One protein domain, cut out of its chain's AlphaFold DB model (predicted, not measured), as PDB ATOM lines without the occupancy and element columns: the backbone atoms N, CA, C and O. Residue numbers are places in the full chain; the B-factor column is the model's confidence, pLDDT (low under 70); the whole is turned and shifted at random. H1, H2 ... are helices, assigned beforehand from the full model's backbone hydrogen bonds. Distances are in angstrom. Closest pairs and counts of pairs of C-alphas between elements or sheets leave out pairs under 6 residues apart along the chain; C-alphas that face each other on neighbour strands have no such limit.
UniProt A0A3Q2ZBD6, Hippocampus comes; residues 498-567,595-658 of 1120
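This is residues 498 to 567 and 595 to 658 of the 1120 residues of a protein of Hippocampus comes (UniProt A0A3Q2ZBD6). H5 runs through the middle of this helical domain, with H3 packed on one side, H7 on the other, and all three running much the same way. H2 and H4 pack on H5 as a second layer, H6 sits beside H4 and H7, and H1 crosses H3 at the far end. The printed part has 134 residues with seven named helices, H1 to H7 in chain order, and no named strand; the class is all helix. It is compact, with a radius of gyration of the C-alphas of 14.1 A and spans of 38 by 34 by 28 A.

H5, the longest helix by residues, spans residues 595 to 616, 29.7 A, with a kink of 36 degrees near residue 610. H4 is residues 548 to 567, 29.2 A; H6 is 620 to 640, 30.3 A, with a kink of 35 degrees near residue 633. H1 is residues 498 to 511, with C-alpha 498 at (18.596, -57.397, 52.068); H2 is residues 517 to 530, H3 is residues 532 to 544, and H7 is residues 644 to 655, with C-alpha 655 at (26.222, -34.818, 35.363).

H5 touches H3 at 18 degrees, the same way; the closest C-alphas, Leu 540 and Val 607, are 5.8 A apart. H5 touches H7, closest C-alphas Ala 599 and Cys 646 at 4.7 A. H4 to H7 form an up-and-down bundle, each helix running against the one before. H1 touches H3, about perpendicular at 89 degrees, and is apart from H4 to H7. O i to N i+4 pairs within hydrogen-bond range are 7 of 10 in H1, 8 of 10 in H2, 7 of 9 in H3, 15 of 16 in H4, 16 of 18 in H5, 14 of 17 in H6 and 6 of 8 in H7.

Residues 568 to 594 are not printed; C-alphas 567 and 595 are 15.0 A apart. The links printed whole are tight. Residue 567 is under 70 in pLDDT.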
ATOM      1  N   HIS A 498      18.098 -56.109  51.566       94.00
ATOM      2  CA  HIS A 498      18.596 -57.397  52.068       94.00
ATOM      3  C   HIS A 498      18.073 -58.595  51.266       94.00
ATOM      4  O   HIS A 498      18.838 -59.522  50.989       94.00
ATOM      5  N   VAL A 499      16.794 -58.560  50.878       96.88
ATOM      6  CA  VAL A 499      16.163 -59.590  50.041       96.88
ATOM      7  C   VAL A 499      16.530 -59.375  48.571       96.88
ATOM      8  O   VAL A 499      16.915 -60.321  47.889       96.88
ATOM      9  N   SER A 500      16.502 -58.126  48.097       97.31
ATOM     10  CA  SER A 500      16.778 -57.779  46.693       97.31
ATOM     11  C   SER A 500      18.174 -58.204  46.231       97.31
ATOM     12  O   SER A 500      18.317 -58.707  45.119       97.31
ATOM     13  N   LYS A 501      19.202 -58.066  47.083       97.12
ATOM     14  CA  LYS A 501      20.564 -58.546  46.782       97.12
ATOM     15  C   LYS A 501      20.602 -60.057  46.530       97.12
ATOM     16  O   LYS A 501      21.169 -60.495  45.539       97.12
ATOM     17  N   ARG A 502      19.931 -60.844  47.375       97.88
ATOM     18  CA  ARG A 502      19.865 -62.311  47.250       97.88
ATOM     19  C   ARG A 502      19.031 -62.763  46.057       97.88
ATOM     20  O   ARG A 502      19.392 -63.716  45.380       97.88
ATOM     21  N   LEU A 503      17.925 -62.073  45.776       98.00
ATOM     22  CA  LEU A 503      17.140 -62.319  44.564       98.00
ATOM     23  C   LEU A 503      17.946 -61.985  43.302       98.00
ATOM     24  O   LEU A 503      17.861 -62.718  42.322       98.00
ATOM     25  N   THR A 504      18.762 -60.927  43.342       97.81
ATOM     26  CA  THR A 504      19.689 -60.595  42.251       97.81
ATOM     27  C   THR A 504      20.708 -61.715  42.049       97.81
ATOM     28  O   THR A 504      20.879 -62.153  40.919       97.81
ATOM     29  N   GLU A 505      21.311 -62.240  43.119       97.75
ATOM     30  CA  GLU A 505      22.213 -63.402  43.064       97.75
ATOM     31  C   GLU A 505      21.526 -64.649  42.479       97.75
ATOM     32  O   GLU A 505      22.065 -65.323  41.596       97.75
ATOM     33  N   LEU A 506      20.301 -64.942  42.927       97.62
ATOM     34  CA  LEU A 506      19.527 -66.094  42.463       97.62
ATOM     35  C   LEU A 506      19.272 -66.013  40.949       97.62
ATOM     36  O   LEU A 506      19.497 -66.993  40.229       97.62
ATOM     37  N   LEU A 507      18.860 -64.831  40.480       96.75
ATOM     38  CA  LEU A 507      18.489 -64.535  39.094       96.75
ATOM     39  C   LEU A 507      19.674 -64.122  38.203       96.75
ATOM     40  O   LEU A 507      19.468 -63.893  37.011       96.75
ATOM     41  N   PHE A 508      20.896 -64.023  38.740       95.75
ATOM     42  CA  PHE A 508      22.022 -63.388  38.049       95.75
ATOM     43  C   PHE A 508      22.292 -64.005  36.671       95.75
ATOM     44  O   PHE A 508      22.228 -63.318  35.654       95.75
ATOM     45  N   ASP A 509      22.439 -65.330  36.616       92.75
ATOM     46  CA  ASP A 509      22.704 -66.073  35.375       92.75
ATOM     47  C   ASP A 509      21.527 -66.039  34.379       92.75
ATOM     48  O   ASP A 509      21.687 -66.327  33.190       92.75
ATOM     49  N   SER A 510      20.326 -65.670  34.843       92.56
ATOM     50  CA  SER A 510      19.145 -65.535  33.985       92.56
ATOM     51  C   SER A 510      19.191 -64.244  33.171       92.56
ATOM     52  O   SER A 510      18.863 -64.271  31.988       92.56
ATOM     53  N   PHE A 511      19.675 -63.136  33.743       94.69
ATOM     54  CA  PHE A 511      19.630 -61.819  33.092       94.69
ATOM     55  C   PHE A 511      21.001 -61.216  32.756       94.69
ATOM     56  O   PHE A 511      21.077 -60.333  31.901       94.69
ATOM     57  N   PHE A 512      22.086 -61.704  33.361       94.69
ATOM     58  CA  PHE A 512      23.453 -61.239  33.102       94.69
ATOM     59  C   PHE A 512      24.497 -62.380  33.210       94.69
ATOM     60  O   PHE A 512      25.426 -62.295  34.010       94.69
ATOM     61  N   PRO A 513      24.367 -63.464  32.418       90.44
ATOM     62  CA  PRO A 513      25.301 -64.599  32.451       90.44
ATOM     63  C   PRO A 513      26.699 -64.217  31.949       90.44
ATOM     64  O   PRO A 513      26.812 -63.494  30.964       90.44
ATOM     65  N   ALA A 514      27.766 -64.765  32.531       82.12
ATOM     66  CA  ALA A 514      29.134 -64.456  32.098       82.12
ATOM     67  C   ALA A 514      29.429 -64.867  30.636       82.12
ATOM     68  O   ALA A 514      30.096 -64.128  29.915       82.12
ATOM     69  N   ASP A 515      28.870 -65.993  30.180       80.19
ATOM     70  CA  ASP A 515      29.270 -66.646  28.922       80.19
ATOM     71  C   ASP A 515      28.453 -66.226  27.682       80.19
ATOM     72  O   ASP A 515      28.636 -66.780  26.602       80.19
ATOM     73  N   ALA A 516      27.532 -65.259  27.804       84.69
ATOM     74  CA  ALA A 516      26.640 -64.854  26.706       84.69
ATOM     75  C   ALA A 516      26.562 -63.326  26.521       84.69
ATOM     76  O   ALA A 516      25.477 -62.741  26.572       84.69
ATOM     77  N   GLU A 517      27.718 -62.691  26.278       85.50
ATOM     78  CA  GLU A 517      27.859 -61.231  26.111       85.50
ATOM     79  C   GLU A 517      26.913 -60.640  25.054       85.50
ATOM     80  O   GLU A 517      26.322 -59.582  25.276       85.50
ATOM     81  N   SER A 518      26.692 -61.349  23.942       84.88
ATOM     82  CA  SER A 518      25.795 -60.904  22.866       84.88
ATOM     83  C   SER A 518      24.351 -60.685  23.328       84.88
ATOM     84  O   SER A 518      23.649 -59.845  22.772       84.88
ATOM     85  N   ASN A 519      23.910 -61.402  24.366       88.81
ATOM     86  CA  ASN A 519      22.505 -61.454  24.764       88.81
ATOM     87  C   ASN A 519      22.194 -60.545  25.958       88.81
ATOM     88  O   ASN A 519      21.023 -60.388  26.305       88.81
ATOM     89  N   TRP A 520      23.193 -59.919  26.592       92.94
ATOM     90  CA  TRP A 520      22.981 -59.131  27.813       92.94
ATOM     91  C   TRP A 520      21.969 -58.001  27.630       92.94
ATOM     92  O   TRP A 520      21.087 -57.824  28.468       92.94
ATOM     93  N   CYS A 521      22.045 -57.262  26.519       92.56
ATOM     94  CA  CYS A 521      21.103 -56.174  26.265       92.56
ATOM     95  C   CYS A 521      19.682 -56.693  25.991       92.56
ATOM     96  O   CYS A 521      18.724 -56.127  26.510       92.56
ATOM     97  N   SER A 522      19.533 -57.795  25.245       92.38
ATOM     98  CA  SER A 522      18.218 -58.417  25.000       92.38
ATOM     99  C   SER A 522      17.560 -58.906  26.299       92.38
ATOM    100  O   SER A 522      16.371 -58.686  26.526       92.38
ATOM    101  N   ARG A 523      18.351 -59.483  27.216       94.19
ATOM    102  CA  ARG A 523      17.889 -59.929  28.539       94.19
ATOM    103  C   ARG A 523      17.565 -58.758  29.467       94.19
ATOM    104  O   ARG A 523      16.603 -58.845  30.223       94.19
ATOM    105  N   CYS A 524      18.308 -57.655  29.365       95.69
ATOM    106  CA  CYS A 524      17.982 -56.395  30.038       95.69
ATOM    107  C   CYS A 524      16.615 -55.866  29.596       95.69
ATOM    108  O   CYS A 524      15.762 -55.595  30.440       95.69
ATOM    109  N   ILE A 525      16.376 -55.802  28.282       94.75
ATOM    110  CA  ILE A 525      15.084 -55.396  27.710       94.75
ATOM    111  C   ILE A 525      13.969 -56.333  28.178       94.75
ATOM    112  O   ILE A 525      12.933 -55.857  28.625       94.75
ATOM    113  N   THR A 526      14.210 -57.646  28.163       94.69
ATOM    114  CA  THR A 526      13.245 -58.642  28.654       94.69
ATOM    115  C   THR A 526      12.874 -58.378  30.116       94.69
ATOM    116  O   THR A 526      11.696 -58.319  30.451       94.69
ATOM    117  N   LEU A 527      13.854 -58.151  30.999       96.38
ATOM    118  CA  LEU A 527      13.582 -57.869  32.411       96.38
ATOM    119  C   LEU A 527      12.835 -56.542  32.608       96.38
ATOM    120  O   LEU A 527      11.966 -56.459  33.473       96.38
ATOM    121  N   ILE A 528      13.145 -55.522  31.802       96.00
ATOM    122  CA  ILE A 528      12.416 -54.246  31.790       96.00
ATOM    123  C   ILE A 528      10.953 -54.473  31.402       96.00
ATOM    124  O   ILE A 528      10.070 -53.973  32.091       96.00
ATOM    125  N   GLN A 529      10.699 -55.245  30.342       94.62
ATOM    126  CA  GLN A 529       9.348 -55.573  29.877       94.62
ATOM    127  C   GLN A 529       8.564 -56.386  30.914       94.62
ATOM    128  O   GLN A 529       7.367 -56.173  31.074       94.62
ATOM    129  N   MET A 530       9.232 -57.276  31.655       94.88
ATOM    130  CA  MET A 530       8.605 -58.009  32.759       94.88
ATOM    131  C   MET A 530       8.254 -57.086  33.933       94.88
ATOM    132  O   MET A 530       7.141 -57.136  34.453       94.88
ATOM    133  N   ASN A 531       9.211 -56.277  34.399       95.94
ATOM    134  CA  ASN A 531       9.001 -55.304  35.469       95.94
ATOM    135  C   ASN A 531      10.144 -54.259  35.512       95.94
ATOM    136  O   ASN A 531      11.253 -54.578  35.964       95.94
ATOM    137  N   PRO A 532       9.888 -52.985  35.156       94.50
ATOM    138  CA  PRO A 532      10.922 -51.945  35.115       94.50
ATOM    139  C   PRO A 532      11.613 -51.697  36.464       94.50
ATOM    140  O   PRO A 532      12.824 -51.476  36.528       94.50
ATOM    141  N   MET A 533      10.868 -51.777  37.570       95.12
ATOM    142  CA  MET A 533      11.420 -51.571  38.913       95.12
ATOM    143  C   MET A 533      12.298 -52.741  39.362       95.12
ATOM    144  O   MET A 533      13.333 -52.521  40.001       95.12
ATOM    145  N   ALA A 534      11.937 -53.973  38.992       97.06
ATOM    146  CA  ALA A 534      12.790 -55.136  39.210       97.06
ATOM    147  C   ALA A 534      14.088 -55.024  38.407       97.06
ATOM    148  O   ALA A 534      15.153 -55.247  38.974       97.06
ATOM    149  N   ALA A 535      14.018 -54.615  37.132       97.38
ATOM    150  CA  ALA A 535      15.196 -54.381  36.296       97.38
ATOM    151  C   ALA A 535      16.139 -53.359  36.937       97.38
ATOM    152  O   ALA A 535      17.330 -53.622  37.124       97.38
ATOM    153  N   ARG A 536      15.589 -52.222  37.374       95.31
ATOM    154  CA  ARG A 536      16.349 -51.176  38.059       95.31
ATOM    155  C   ARG A 536      17.051 -51.701  39.318       95.31
ATOM    156  O   ARG A 536      18.223 -51.397  39.527       95.31
ATOM    157  N   LYS A 537      16.371 -52.499  40.154       96.69
ATOM    158  CA  LYS A 537      16.966 -53.104  41.364       96.69
ATOM    159  C   LYS A 537      17.967 -54.221  41.056       96.69
ATOM    160  O   LYS A 537      18.994 -54.291  41.725       96.69
ATOM    161  N   PHE A 538      17.708 -55.048  40.047       98.12
ATOM    162  CA  PHE A 538      18.629 -56.086  39.589       98.12
ATOM    163  C   PHE A 538      19.971 -55.466  39.185       98.12
ATOM    164  O   PHE A 538      21.013 -55.801  39.745       98.12
ATOM    165  N   TYR A 539      19.948 -54.482  38.280       97.25
ATOM    166  CA  TYR A 539      21.168 -53.830  37.799       97.25
ATOM    167  C   TYR A 539      21.829 -52.926  38.845       97.25
ATOM    168  O   TYR A 539      23.042 -52.726  38.795       97.25
ATOM    169  N   LEU A 540      21.083 -52.460  39.854       96.25
ATOM    170  CA  LEU A 540      21.658 -51.795  41.026       96.25
ATOM    171  C   LEU A 540      22.608 -52.723  41.795       96.25
ATOM    172  O   LEU A 540      23.689 -52.287  42.184       96.25
ATOM    173  N   TYR A 541      22.247 -53.994  41.981       96.56
ATOM    174  CA  TYR A 541      23.059 -54.956  42.738       96.56
ATOM    175  C   TYR A 541      23.930 -55.875  41.871       96.56
ATOM    176  O   TYR A 541      24.796 -56.558  42.409       96.56
ATOM    177  N   ALA A 542      23.782 -55.847  40.543       94.94
ATOM    178  CA  ALA A 542      24.539 -56.691  39.616       94.94
ATOM    179  C   ALA A 542      26.067 -56.596  39.794       94.94
ATOM    180  O   ALA A 542      26.766 -57.594  39.649       94.94
ATOM    181  N   HIS A 543      26.590 -55.425  40.175       93.19
ATOM    182  CA  HIS A 543      28.025 -55.211  40.405       93.19
ATOM    183  C   HIS A 543      28.631 -56.081  41.515       93.19
ATOM    184  O   HIS A 543      29.845 -56.235  41.567       93.19
ATOM    185  N   MET A 544      27.806 -56.664  42.391       93.69
ATOM    186  CA  MET A 544      28.266 -57.591  43.426       93.69
ATOM    187  C   MET A 544      28.662 -58.967  42.866       93.69
ATOM    188  O   MET A 544      29.307 -59.738  43.572       93.69
ATOM    189  N   HIS A 545      28.289 -59.277  41.620       92.75
ATOM    190  CA  HIS A 545      28.429 -60.611  41.026       92.75
ATOM    191  C   HIS A 545      29.184 -60.613  39.686       92.75
ATOM    192  O   HIS A 545      29.321 -61.661  39.063       92.75
ATOM    193  N   THR A 546      29.694 -59.466  39.225       92.88
ATOM    194  CA  THR A 546      30.465 -59.374  37.976       92.88
ATOM    195  C   THR A 546      31.565 -58.323  38.046       92.88
ATOM    196  O   THR A 546      31.498 -57.377  38.829       92.88
ATOM    197  N   ALA A 547      32.569 -58.460  37.179       91.25
ATOM    198  CA  ALA A 547      33.631 -57.477  37.031       91.25
ATOM    199  C   ALA A 547      33.102 -56.128  36.482       91.25
ATOM    200  O   ALA A 547      32.208 -56.124  35.625       91.25
ATOM    201  N   PRO A 548      33.696 -54.986  36.888       90.50
ATOM    202  CA  PRO A 548      33.356 -53.655  36.366       90.50
ATOM    203  C   PRO A 548      33.442 -53.540  34.837       90.50
ATOM    204  O   PRO A 548      32.658 -52.822  34.220       90.50
ATOM    205  N   THR A 549      34.345 -54.293  34.204       90.31
ATOM    206  CA  THR A 549      34.499 -54.352  32.742       90.31
ATOM    207  C   THR A 549      33.235 -54.849  32.038       90.31
ATOM    208  O   THR A 549      32.832 -54.278  31.024       90.31
ATOM    209  N   ASN A 550      32.557 -55.858  32.591       92.38
ATOM    210  CA  ASN A 550      31.302 -56.378  32.038       92.38
ATOM    211  C   ASN A 550      30.165 -55.357  32.169       92.38
ATOM    212  O   ASN A 550      29.332 -55.249  31.271       92.38
ATOM    213  N   ILE A 551      30.152 -54.563  33.244       93.69
ATOM    214  CA  ILE A 551      29.185 -53.470  33.412       93.69
ATOM    215  C   ILE A 551      29.382 -52.416  32.319       93.69
ATOM    216  O   ILE A 551      28.416 -52.040  31.658       93.69
ATOM    217  N   VAL A 552      30.625 -51.988  32.075       92.50
ATOM    218  CA  VAL A 552      30.947 -51.031  31.003       92.50
ATOM    219  C   VAL A 552      30.535 -51.579  29.633       92.50
ATOM    220  O   VAL A 552      29.902 -50.871  28.848       92.50
ATOM    221  N   LYS A 553      30.823 -52.854  29.349       92.75
ATOM    222  CA  LYS A 553      30.389 -53.529  28.116       92.75
ATOM    223  C   LYS A 553      28.865 -53.534  27.956       92.75
ATOM    224  O   LYS A 553      28.378 -53.196  26.878       92.75
ATOM    225  N   LEU A 554      28.108 -53.835  29.016       95.06
ATOM    226  CA  LEU A 554      26.643 -53.766  29.003       95.06
ATOM    227  C   LEU A 554      26.143 -52.338  28.740       95.06
ATOM    228  O   LEU A 554      25.265 -52.147  27.903       95.06
ATOM    229  N   MET A 555      26.730 -51.323  29.381       95.12
ATOM    230  CA  MET A 555      26.388 -49.918  29.119       95.12
ATOM    231  C   MET A 555      26.590 -49.558  27.640       95.12
ATOM    232  O   MET A 555      25.732 -48.923  27.024       95.12
ATOM    233  N   LEU A 556      27.700 -49.998  27.036       93.88
ATOM    234  CA  LEU A 556      27.978 -49.784  25.614       93.88
ATOM    235  C   LEU A 556      27.018 -50.565  24.705       93.88
ATOM    236  O   LEU A 556      26.617 -50.040  23.666       93.88
ATOM    237  N   ALA A 557      26.619 -51.780  25.087       93.56
ATOM    238  CA  ALA A 557      25.615 -52.559  24.365       93.56
ATOM    239  C   ALA A 557      24.245 -51.857  24.374       93.56
ATOM    240  O   ALA A 557      23.650 -51.684  23.310       93.56
ATOM    241  N   ILE A 558      23.805 -51.349  25.533       94.75
ATOM    242  CA  ILE A 558      22.575 -50.549  25.656       94.75
ATOM    243  C   ILE A 558      22.661 -49.299  24.774       94.75
ATOM    244  O   ILE A 558      21.728 -48.998  24.034       94.75
ATOM    245  N   ARG A 559      23.804 -48.599  24.770       93.62
ATOM    246  CA  ARG A 559      24.018 -47.444  23.885       93.62
ATOM    247  C   ARG A 559      23.869 -47.797  22.402       93.62
ATOM    248  O   ARG A 559      23.265 -47.021  21.669       93.62
ATOM    249  N   ARG A 560      24.416 -48.928  21.940       91.62
ATOM    250  CA  ARG A 560      24.271 -49.362  20.534       91.62
ATOM    251  C   ARG A 560      22.799 -49.570  20.173       91.62
ATOM    252  O   ARG A 560      22.368 -49.095  19.128       91.62
ATOM    253  N   VAL A 561      22.038 -50.203  21.065       90.88
ATOM    254  CA  VAL A 561      20.600 -50.432  20.885       90.88
ATOM    255  C   VAL A 561      19.815 -49.111  20.856       90.88
ATOM    256  O   VAL A 561      19.065 -48.873  19.912       90.88
ATOM    257  N   LEU A 562      20.065 -48.196  21.798       90.69
ATOM    258  CA  LEU A 562      19.449 -46.860  21.812       90.69
ATOM    259  C   LEU A 562      19.764 -46.047  20.542       90.69
ATOM    260  O   LEU A 562      18.902 -45.349  20.014       90.69
ATOM    261  N   ASN A 563      20.982 -46.153  20.006       89.69
ATOM    262  CA  ASN A 563      21.333 -45.507  18.740       89.69
ATOM    263  C   ASN A 563      20.570 -46.105  17.554       89.69
ATOM    264  O   ASN A 563      20.101 -45.354  16.698       89.69
ATOM    265  N   SER A 564      20.429 -47.434  17.511       85.00
ATOM    266  CA  SER A 564      19.696 -48.113  16.439       85.00
ATOM    267  C   SER A 564      18.216 -47.720  16.409       85.00
ATOM    268  O   SER A 564      17.682 -47.502  15.326       85.00
ATOM    269  N   SER A 565      17.590 -47.475  17.571       80.75
ATOM    270  CA  SER A 565      16.207 -46.973  17.643       80.75
ATOM    271  C   SER A 565      16.024 -45.537  17.146       80.75
ATOM    272  O   SER A 565      14.899 -45.109  16.929       80.75
ATOM    273  N   ILE A 566      17.108 -44.772  16.971       81.06
ATOM    274  CA  ILE A 566      17.047 -43.417  16.403       81.06
ATOM    275  C   ILE A 566      17.315 -43.437  14.888       81.06
ATOM    276  O   ILE A 566      16.879 -42.536  14.176       81.06
ATOM    277  N   GLN A 567      18.058 -44.432  14.391       64.56
ATOM    278  CA  GLN A 567      18.408 -44.576  12.970       64.56
ATOM    279  C   GLN A 567      17.267 -45.150  12.112       64.56
ATOM    280  O   GLN A 567      17.319 -45.024  10.895       64.56
ATOM    281  N   LYS A 595       8.637 -46.296  24.073       84.75
ATOM    282  CA  LYS A 595       9.178 -45.131  24.800       84.75
ATOM    283  C   LYS A 595       9.529 -45.461  26.257       84.75
ATOM    284  O   LYS A 595      10.576 -45.037  26.745       84.75
ATOM    285  N   ASP A 596       8.714 -46.280  26.921       86.69
ATOM    286  CA  ASP A 596       8.946 -46.718  28.303       86.69
ATOM    287  C   ASP A 596      10.173 -47.623  28.462       86.69
ATOM    288  O   ASP A 596      10.883 -47.553  29.475       86.69
ATOM    289  N   VAL A 597      10.462 -48.456  27.457       91.25
ATOM    290  CA  VAL A 597      11.660 -49.305  27.439       91.25
ATOM    291  C   VAL A 597      12.901 -48.437  27.259       91.25
ATOM    292  O   VAL A 597      13.884 -48.630  27.973       91.25
ATOM    293  N   VAL A 598      12.844 -47.435  26.376       91.94
ATOM    294  CA  VAL A 598      13.928 -46.456  26.179       91.94
ATOM    295  C   VAL A 598      14.234 -45.701  27.475       91.94
ATOM    296  O   VAL A 598      15.394 -45.665  27.891       91.94
ATOM    297  N   ALA A 599      13.213 -45.163  28.153       91.69
ATOM    298  CA  ALA A 599      13.379 -44.483  29.439       91.69
ATOM    299  C   ALA A 599      14.043 -45.400  30.480       91.69
ATOM    300  O   ALA A 599      15.038 -45.034  31.108       91.69
ATOM    301  N   SER A 600      13.555 -46.638  30.598       93.56
ATOM    302  CA  SER A 600      14.079 -47.625  31.550       93.56
ATOM    303  C   SER A 600      15.520 -48.050  31.228       93.56
ATOM    304  O   SER A 600      16.323 -48.244  32.139       93.56
ATOM    305  N   LEU A 601      15.895 -48.156  29.948       95.44
ATOM    306  CA  LEU A 601      17.274 -48.431  29.534       95.44
ATOM    307  C   LEU A 601      18.222 -47.288  29.917       95.44
ATOM    308  O   LEU A 601      19.329 -47.551  30.388       95.44
ATOM    309  N   LEU A 602      17.794 -46.032  29.756       94.88
ATOM    310  CA  LEU A 602      18.568 -44.868  30.198       94.88
ATOM    311  C   LEU A 602      18.743 -44.867  31.725       94.88
ATOM    312  O   LEU A 602      19.856 -44.667  32.212       94.88
ATOM    313  N   GLU A 603      17.683 -45.168  32.483       94.12
ATOM    314  CA  GLU A 603      17.761 -45.343  33.940       94.12
ATOM    315  C   GLU A 603      18.755 -46.452  34.333       94.12
ATOM    316  O   GLU A 603      19.573 -46.263  35.239       94.12
ATOM    317  N   VAL A 604      18.734 -47.600  33.643       96.50
ATOM    318  CA  VAL A 604      19.687 -48.696  33.882       96.50
ATOM    319  C   VAL A 604      21.120 -48.242  33.612       96.50
ATOM    320  O   VAL A 604      21.996 -48.529  34.425       96.50
ATOM    321  N   VAL A 605      21.383 -47.487  32.539       96.19
ATOM    322  CA  VAL A 605      22.726 -46.940  32.267       96.19
ATOM    323  C   VAL A 605      23.191 -46.032  33.403       96.19
ATOM    324  O   VAL A 605      24.331 -46.173  33.843       96.19
ATOM    325  N   VAL A 606      22.328 -45.156  33.925       94.75
ATOM    326  CA  VAL A 606      22.652 -44.305  35.084       94.75
ATOM    327  C   VAL A 606      23.016 -45.150  36.308       94.75
ATOM    328  O   VAL A 606      24.026 -44.890  36.967       94.75
ATOM    329  N   VAL A 607      22.213 -46.173  36.612       95.50
ATOM    330  CA  VAL A 607      22.445 -47.079  37.748       95.50
ATOM    331  C   VAL A 607      23.775 -47.819  37.598       95.50
ATOM    332  O   VAL A 607      24.578 -47.843  38.532       95.50
ATOM    333  N   LEU A 608      24.034 -48.380  36.417       95.19
ATOM    334  CA  LEU A 608      25.274 -49.084  36.106       95.19
ATOM    335  C   LEU A 608      26.490 -48.158  36.197       95.19
ATOM    336  O   LEU A 608      27.486 -48.541  36.805       95.19
ATOM    337  N   TRP A 609      26.390 -46.933  35.676       94.12
ATOM    338  CA  TRP A 609      27.465 -45.941  35.743       94.12
ATOM    339  C   TRP A 609      27.840 -45.625  37.187       94.12
ATOM    340  O   TRP A 609      29.011 -45.678  37.555       94.12
ATOM    341  N   LYS A 610      26.839 -45.368  38.036       91.38
ATOM    342  CA  LYS A 610      27.050 -45.082  39.458       91.38
ATOM    343  C   LYS A 610      27.745 -46.235  40.188       91.38
ATOM    344  O   LYS A 610      28.558 -45.986  41.075       91.38
ATOM    345  N   ASN A 611      27.455 -47.481  39.809       90.38
ATOM    346  CA  ASN A 611      28.089 -48.661  40.400       90.38
ATOM    347  C   ASN A 611      29.586 -48.761  40.074       90.38
ATOM    348  O   ASN A 611      30.346 -49.268  40.898       90.38
ATOM    349  N   VAL A 612      30.017 -48.285  38.901       89.69
ATOM    350  CA  VAL A 612      31.425 -48.343  38.471       89.69
ATOM    351  C   VAL A 612      32.184 -47.030  38.644       89.69
ATOM    352  O   VAL A 612      33.395 -47.031  38.471       89.69
ATOM    353  N   ASP A 613      31.529 -45.931  39.026       85.81
ATOM    354  CA  ASP A 613      32.123 -44.585  39.098       85.81
ATOM    355  C   ASP A 613      33.438 -44.537  39.900       85.81
ATOM    356  O   ASP A 613      34.454 -44.045  39.412       85.81
ATOM    357  N   ARG A 614      33.473 -45.157  41.089       84.88
ATOM    358  CA  ARG A 614      34.703 -45.237  41.904       84.88
ATOM    359  C   ARG A 614      35.831 -46.001  41.211       84.88
ATOM    360  O   ARG A 614      36.989 -45.624  41.339       84.88
ATOM    361  N   THR A 615      35.504 -47.076  40.496       83.88
ATOM    362  CA  THR A 615      36.487 -47.869  39.745       83.88
ATOM    363  C   THR A 615      36.938 -47.134  38.483       83.88
ATOM    364  O   THR A 615      38.112 -47.184  38.133       83.88
ATOM    365  N   LEU A 616      36.038 -46.402  37.822       83.06
ATOM    366  CA  LEU A 616      36.367 -45.567  36.668       83.06
ATOM    367  C   LEU A 616      37.327 -44.439  37.054       83.06
ATOM    368  O   LEU A 616      38.277 -44.196  36.321       83.06
ATOM    369  N   GLN A 617      37.160 -43.821  38.225       80.12
ATOM    370  CA  GLN A 617      38.095 -42.808  38.741       80.12
ATOM    371  C   GLN A 617      39.524 -43.344  38.963       80.12
ATOM    372  O   GLN A 617      40.459 -42.555  39.052       80.12
ATOM    373  N   GLN A 618      39.713 -44.667  39.039       83.44
ATOM    374  CA  GLN A 618      41.031 -45.305  39.146       83.44
ATOM    375  C   GLN A 618      41.656 -45.631  37.775       83.44
ATOM    376  O   GLN A 618      42.856 -45.880  37.704       83.44
ATOM    377  N   SER A 619      40.872 -45.629  36.686       85.56
ATOM    378  CA  SER A 619      41.322 -45.927  35.318       85.56
ATOM    379  C   SER A 619      40.968 -44.777  34.372       85.56
ATOM    380  O   SER A 619      39.914 -44.769  33.731       85.56
ATOM    381  N   ASP A 620      41.890 -43.821  34.260       82.69
ATOM    382  CA  ASP A 620      41.724 -42.606  33.453       82.69
ATOM    383  C   ASP A 620      41.420 -42.917  31.970       82.69
ATOM    384  O   ASP A 620      40.559 -42.286  31.356       82.69
ATOM    385  N   GLU A 621      42.039 -43.954  31.396       85.88
ATOM    386  CA  GLU A 621      41.792 -44.380  30.008       85.88
ATOM    387  C   GLU A 621      40.354 -44.876  29.783       85.88
ATOM    388  O   GLU A 621      39.671 -44.420  28.860       85.88
ATOM    389  N   THR A 622      39.862 -45.771  30.648       83.81
ATOM    390  CA  THR A 622      38.503 -46.335  30.539       83.81
ATOM    391  C   THR A 622      37.449 -45.254  30.754       83.81
ATOM    392  O   THR A 622      36.435 -45.207  30.050       83.81
ATOM    393  N   GLN A 623      37.699 -44.350  31.702       87.19
ATOM    394  CA  GLN A 623      36.829 -43.224  32.006       87.19
ATOM    395  C   GLN A 623      36.742 -42.244  30.826       87.19
ATOM    396  O   GLN A 623      35.639 -41.915  30.379       87.19
ATOM    397  N   LYS A 624      37.886 -41.839  30.257       88.31
ATOM    398  CA  LYS A 624      37.944 -40.985  29.057       88.31
ATOM    399  C   LYS A 624      37.243 -41.628  27.866       88.31
ATOM    400  O   LYS A 624      36.487 -40.949  27.167       88.31
ATOM    401  N   TYR A 625      37.446 -42.929  27.652       89.19
ATOM    402  CA  TYR A 625      36.760 -43.671  26.598       89.19
ATOM    403  C   TYR A 625      35.238 -43.630  26.785       89.19
ATOM    404  O   TYR A 625      34.514 -43.270  25.854       89.19
ATOM    405  N   LEU A 626      34.736 -43.922  27.988       90.12
ATOM    406  CA  LEU A 626      33.302 -43.926  28.278       90.12
ATOM    407  C   LEU A 626      32.667 -42.533  28.102       90.12
ATOM    408  O   LEU A 626      31.611 -42.419  27.472       90.12
ATOM    409  N   TYR A 627      33.338 -41.473  28.571       90.81
ATOM    410  CA  TYR A 627      32.917 -40.083  28.352       90.81
ATOM    411  C   TYR A 627      32.857 -39.722  26.870       90.81
ATOM    412  O   TYR A 627      31.870 -39.144  26.421       90.81
ATOM    413  N   ALA A 628      33.867 -40.103  26.083       89.19
ATOM    414  CA  ALA A 628      33.871 -39.848  24.646       89.19
ATOM    415  C   ALA A 628      32.725 -40.581  23.930       89.19
ATOM    416  O   ALA A 628      32.080 -40.021  23.043       89.19
ATOM    417  N   GLN A 629      32.441 -41.827  24.319       91.19
ATOM    418  CA  GLN A 629      31.374 -42.624  23.721       91.19
ATOM    419  C   GLN A 629      29.978 -42.043  24.009       91.19
ATOM    420  O   GLN A 629      29.186 -41.866  23.079       91.19
ATOM    421  N   PHE A 630      29.666 -41.729  25.269       91.94
ATOM    422  CA  PHE A 630      28.347 -41.207  25.646       91.94
ATOM    423  C   PHE A 630      28.170 -39.712  25.345       91.94
ATOM    424  O   PHE A 630      27.089 -39.317  24.912       91.94
ATOM    425  N   GLY A 631      29.222 -38.893  25.453       88.38
ATOM    426  CA  GLY A 631      29.174 -37.466  25.114       88.38
ATOM    427  C   GLY A 631      28.787 -37.210  23.653       88.38
ATOM    428  O   GLY A 631      27.938 -36.364  23.379       88.38
ATOM    429  N   ARG A 632      29.306 -38.019  22.712       88.06
ATOM    430  CA  ARG A 632      28.988 -37.923  21.269       88.06
ATOM    431  C   ARG A 632      27.506 -38.124  20.938       88.06
ATOM    432  O   ARG A 632      27.040 -37.604  19.930       88.06
ATOM    433  N   VAL A 633      26.778 -38.906  21.736       89.75
ATOM    434  CA  VAL A 633      25.374 -39.263  21.452       89.75
ATOM    435  C   VAL A 633      24.377 -38.455  22.277       89.75
ATOM    436  O   VAL A 633      23.218 -38.335  21.888       89.75
ATOM    437  N   LEU A 634      24.812 -37.851  23.386       88.56
ATOM    438  CA  LEU A 634      23.911 -37.242  24.362       88.56
ATOM    439  C   LEU A 634      23.084 -36.083  23.786       88.56
ATOM    440  O   LEU A 634      21.895 -35.983  24.068       88.56
ATOM    441  N   SER A 635      23.669 -35.236  22.932       85.62
ATOM    442  CA  SER A 635      22.920 -34.152  22.273       85.62
ATOM    443  C   SER A 635      21.812 -34.680  21.357       85.62
ATOM    444  O   SER A 635      20.728 -34.102  21.318       85.62
ATOM    445  N   LYS A 636      22.062 -35.799  20.664       87.50
ATOM    446  CA  LYS A 636      21.066 -36.486  19.829       87.50
ATOM    447  C   LYS A 636      19.974 -37.132  20.688       87.50
ATOM    448  O   LYS A 636      18.814 -37.139  20.297       87.50
ATOM    449  N   TYR A 637      20.325 -37.634  21.872       91.50
ATOM    450  CA  TYR A 637      19.350 -38.186  22.816       91.50
ATOM    451  C   TYR A 637      18.439 -37.103  23.393       91.50
ATOM    452  O   TYR A 637      17.228 -37.291  23.402       91.50
ATOM    453  N   PHE A 638      18.981 -35.948  23.795       88.44
ATOM    454  CA  PHE A 638      18.167 -34.827  24.276       88.44
ATOM    455  C   PHE A 638      17.162 -34.324  23.232       88.44
ATOM    456  O   PHE A 638      16.073 -33.902  23.616       88.44
ATOM    457  N   SER A 639      17.500 -34.366  21.936       87.00
ATOM    458  CA  SER A 639      16.594 -33.922  20.868       87.00
ATOM    459  C   SER A 639      15.558 -34.968  20.454       87.00
ATOM    460  O   SER A 639      14.459 -34.593  20.057       87.00
ATOM    461  N   LYS A 640      15.884 -36.265  20.530       87.62
ATOM    462  CA  LYS A 640      14.996 -37.352  20.079       87.62
ATOM    463  C   LYS A 640      14.152 -37.967  21.196       87.62
ATOM    464  O   LYS A 640      13.016 -38.351  20.945       87.62
ATOM    465  N   PHE A 641      14.662 -38.038  22.423       89.31
ATOM    466  CA  PHE A 641      13.954 -38.611  23.570       89.31
ATOM    467  C   PHE A 641      13.353 -37.507  24.442       89.31
ATOM    468  O   PHE A 641      13.795 -37.265  25.562       89.31
ATOM    469  N   THR A 642      12.342 -36.815  23.919       83.69
ATOM    470  CA  THR A 642      11.706 -35.655  24.573       83.69
ATOM    471  C   THR A 642      10.745 -36.017  25.707       83.69
ATOM    472  O   THR A 642      10.212 -35.121  26.351       83.69
ATOM    473  N   ASP A 643      10.506 -37.308  25.941       83.94
ATOM    474  CA  ASP A 643       9.669 -37.793  27.038       83.94
ATOM    475  C   ASP A 643      10.240 -37.363  28.399       83.94
ATOM    476  O   ASP A 643      11.447 -37.483  28.634       83.94
ATOM    477  N   GLU A 644       9.383 -36.877  29.299       80.19
ATOM    478  CA  GLU A 644       9.778 -36.382  30.623       80.19
ATOM    479  C   GLU A 644      10.576 -37.434  31.411       80.19
ATOM    480  O   GLU A 644      11.580 -37.119  32.059       80.19
ATOM    481  N   ARG A 645      10.207 -38.712  31.263       85.69
ATOM    482  CA  ARG A 645      10.848 -39.843  31.933       85.69
ATOM    483  C   ARG A 645      12.236 -40.165  31.370       85.69
ATOM    484  O   ARG A 645      13.061 -40.739  32.077       85.69
ATOM    485  N   CYS A 646      12.530 -39.755  30.133       88.88
ATOM    486  CA  CYS A 646      13.859 -39.850  29.517       88.88
ATOM    487  C   CYS A 646      14.764 -38.667  29.884       88.88
ATOM    488  O   CYS A 646      15.973 -38.842  30.041       88.88
ATOM    489  N   GLN A 647      14.204 -37.461  30.032       88.56
ATOM    490  CA  GLN A 647      14.985 -36.245  30.291       88.56
ATOM    491  C   GLN A 647      15.778 -36.334  31.599       88.56
ATOM    492  O   GLN A 647      16.949 -35.951  31.641       88.56
ATOM    493  N   ALA A 648      15.173 -36.901  32.643       87.56
ATOM    494  CA  ALA A 648      15.807 -37.036  33.946       87.56
ATOM    495  C   ALA A 648      17.069 -37.929  33.940       87.56
ATOM    496  O   ALA A 648      18.144 -37.451  34.325       87.56
ATOM    497  N   PRO A 649      17.014 -39.182  33.444       90.62
ATOM    498  CA  PRO A 649      18.205 -40.002  33.238       90.62
ATOM    499  C   PRO A 649      19.261 -39.345  32.344       90.62
ATOM    500  O   PRO A 649      20.448 -39.441  32.645       90.62
ATOM    501  N   LEU A 650      18.866 -38.636  31.280       92.25
ATOM    502  CA  LEU A 650      19.815 -37.956  30.389       92.25
ATOM    503  C   LEU A 650      20.579 -36.832  31.097       92.25
ATOM    504  O   LEU A 650      21.792 -36.713  30.916       92.25
ATOM    505  N   MET A 651      19.904 -36.041  31.934       90.00
ATOM    506  CA  MET A 651      20.557 -35.029  32.769       90.00
ATOM    507  C   MET A 651      21.489 -35.665  33.809       90.00
ATOM    508  O   MET A 651      22.605 -35.188  34.002       90.00
ATOM    509  N   GLN A 652      21.100 -36.788  34.418       89.12
ATOM    510  CA  GLN A 652      21.969 -37.530  35.341       89.12
ATOM    511  C   GLN A 652      23.200 -38.124  34.638       89.12
ATOM    512  O   GLN A 652      24.306 -38.054  35.162       89.12
ATOM    513  N   MET A 653      23.054 -38.644  33.418       90.50
ATOM    514  CA  MET A 653      24.204 -39.062  32.609       90.50
ATOM    515  C   MET A 653      25.114 -37.873  32.280       90.50
ATOM    516  O   MET A 653      26.336 -37.999  32.354       90.50
ATOM    517  N   ALA A 654      24.538 -36.713  31.945       91.00
ATOM    518  CA  ALA A 654      25.290 -35.483  31.692       91.00
ATOM    519  C   ALA A 654      26.111 -35.046  32.915       91.00
ATOM    520  O   ALA A 654      27.241 -34.581  32.759       91.00
ATOM    521  N   SER A 655      25.560 -35.212  34.120       89.50
ATOM    522  CA  SER A 655      26.222 -34.818  35.363       89.50
ATOM    523  C   SER A 655      27.403 -35.725  35.729       89.50
ATOM    524  O   SER A 655      28.327 -35.251  36.389       89.50
ATOM    525  N   PHE A 656      27.430 -36.978  35.257       88.06
ATOM    526  CA  PHE A 656      28.577 -37.888  35.406       88.06
ATOM    527  C   PHE A 656      29.742 -37.572  34.461       88.06
ATOM    528  O   PHE A 656      30.835 -38.102  34.639       88.06
ATOM    529  N   MET A 657      29.525 -36.724  33.455       89.75
ATOM    530  CA  MET A 657      30.536 -36.342  32.472       89.75
ATOM    531  C   MET A 657      31.085 -34.936  32.753       89.75
ATOM    532  O   MET A 657      30.373 -34.080  33.284       89.75
ATOM    533  N   PRO A 658      32.339 -34.642  32.363       87.88
ATOM    534  CA  PRO A 658      32.873 -33.291  32.458       87.88
ATOM    535  C   PRO A 658      32.149 -32.350  31.483       87.88
ATOM    536  O   PRO A 658      31.729 -32.750  30.396       87.88
TER     537      PRO A 658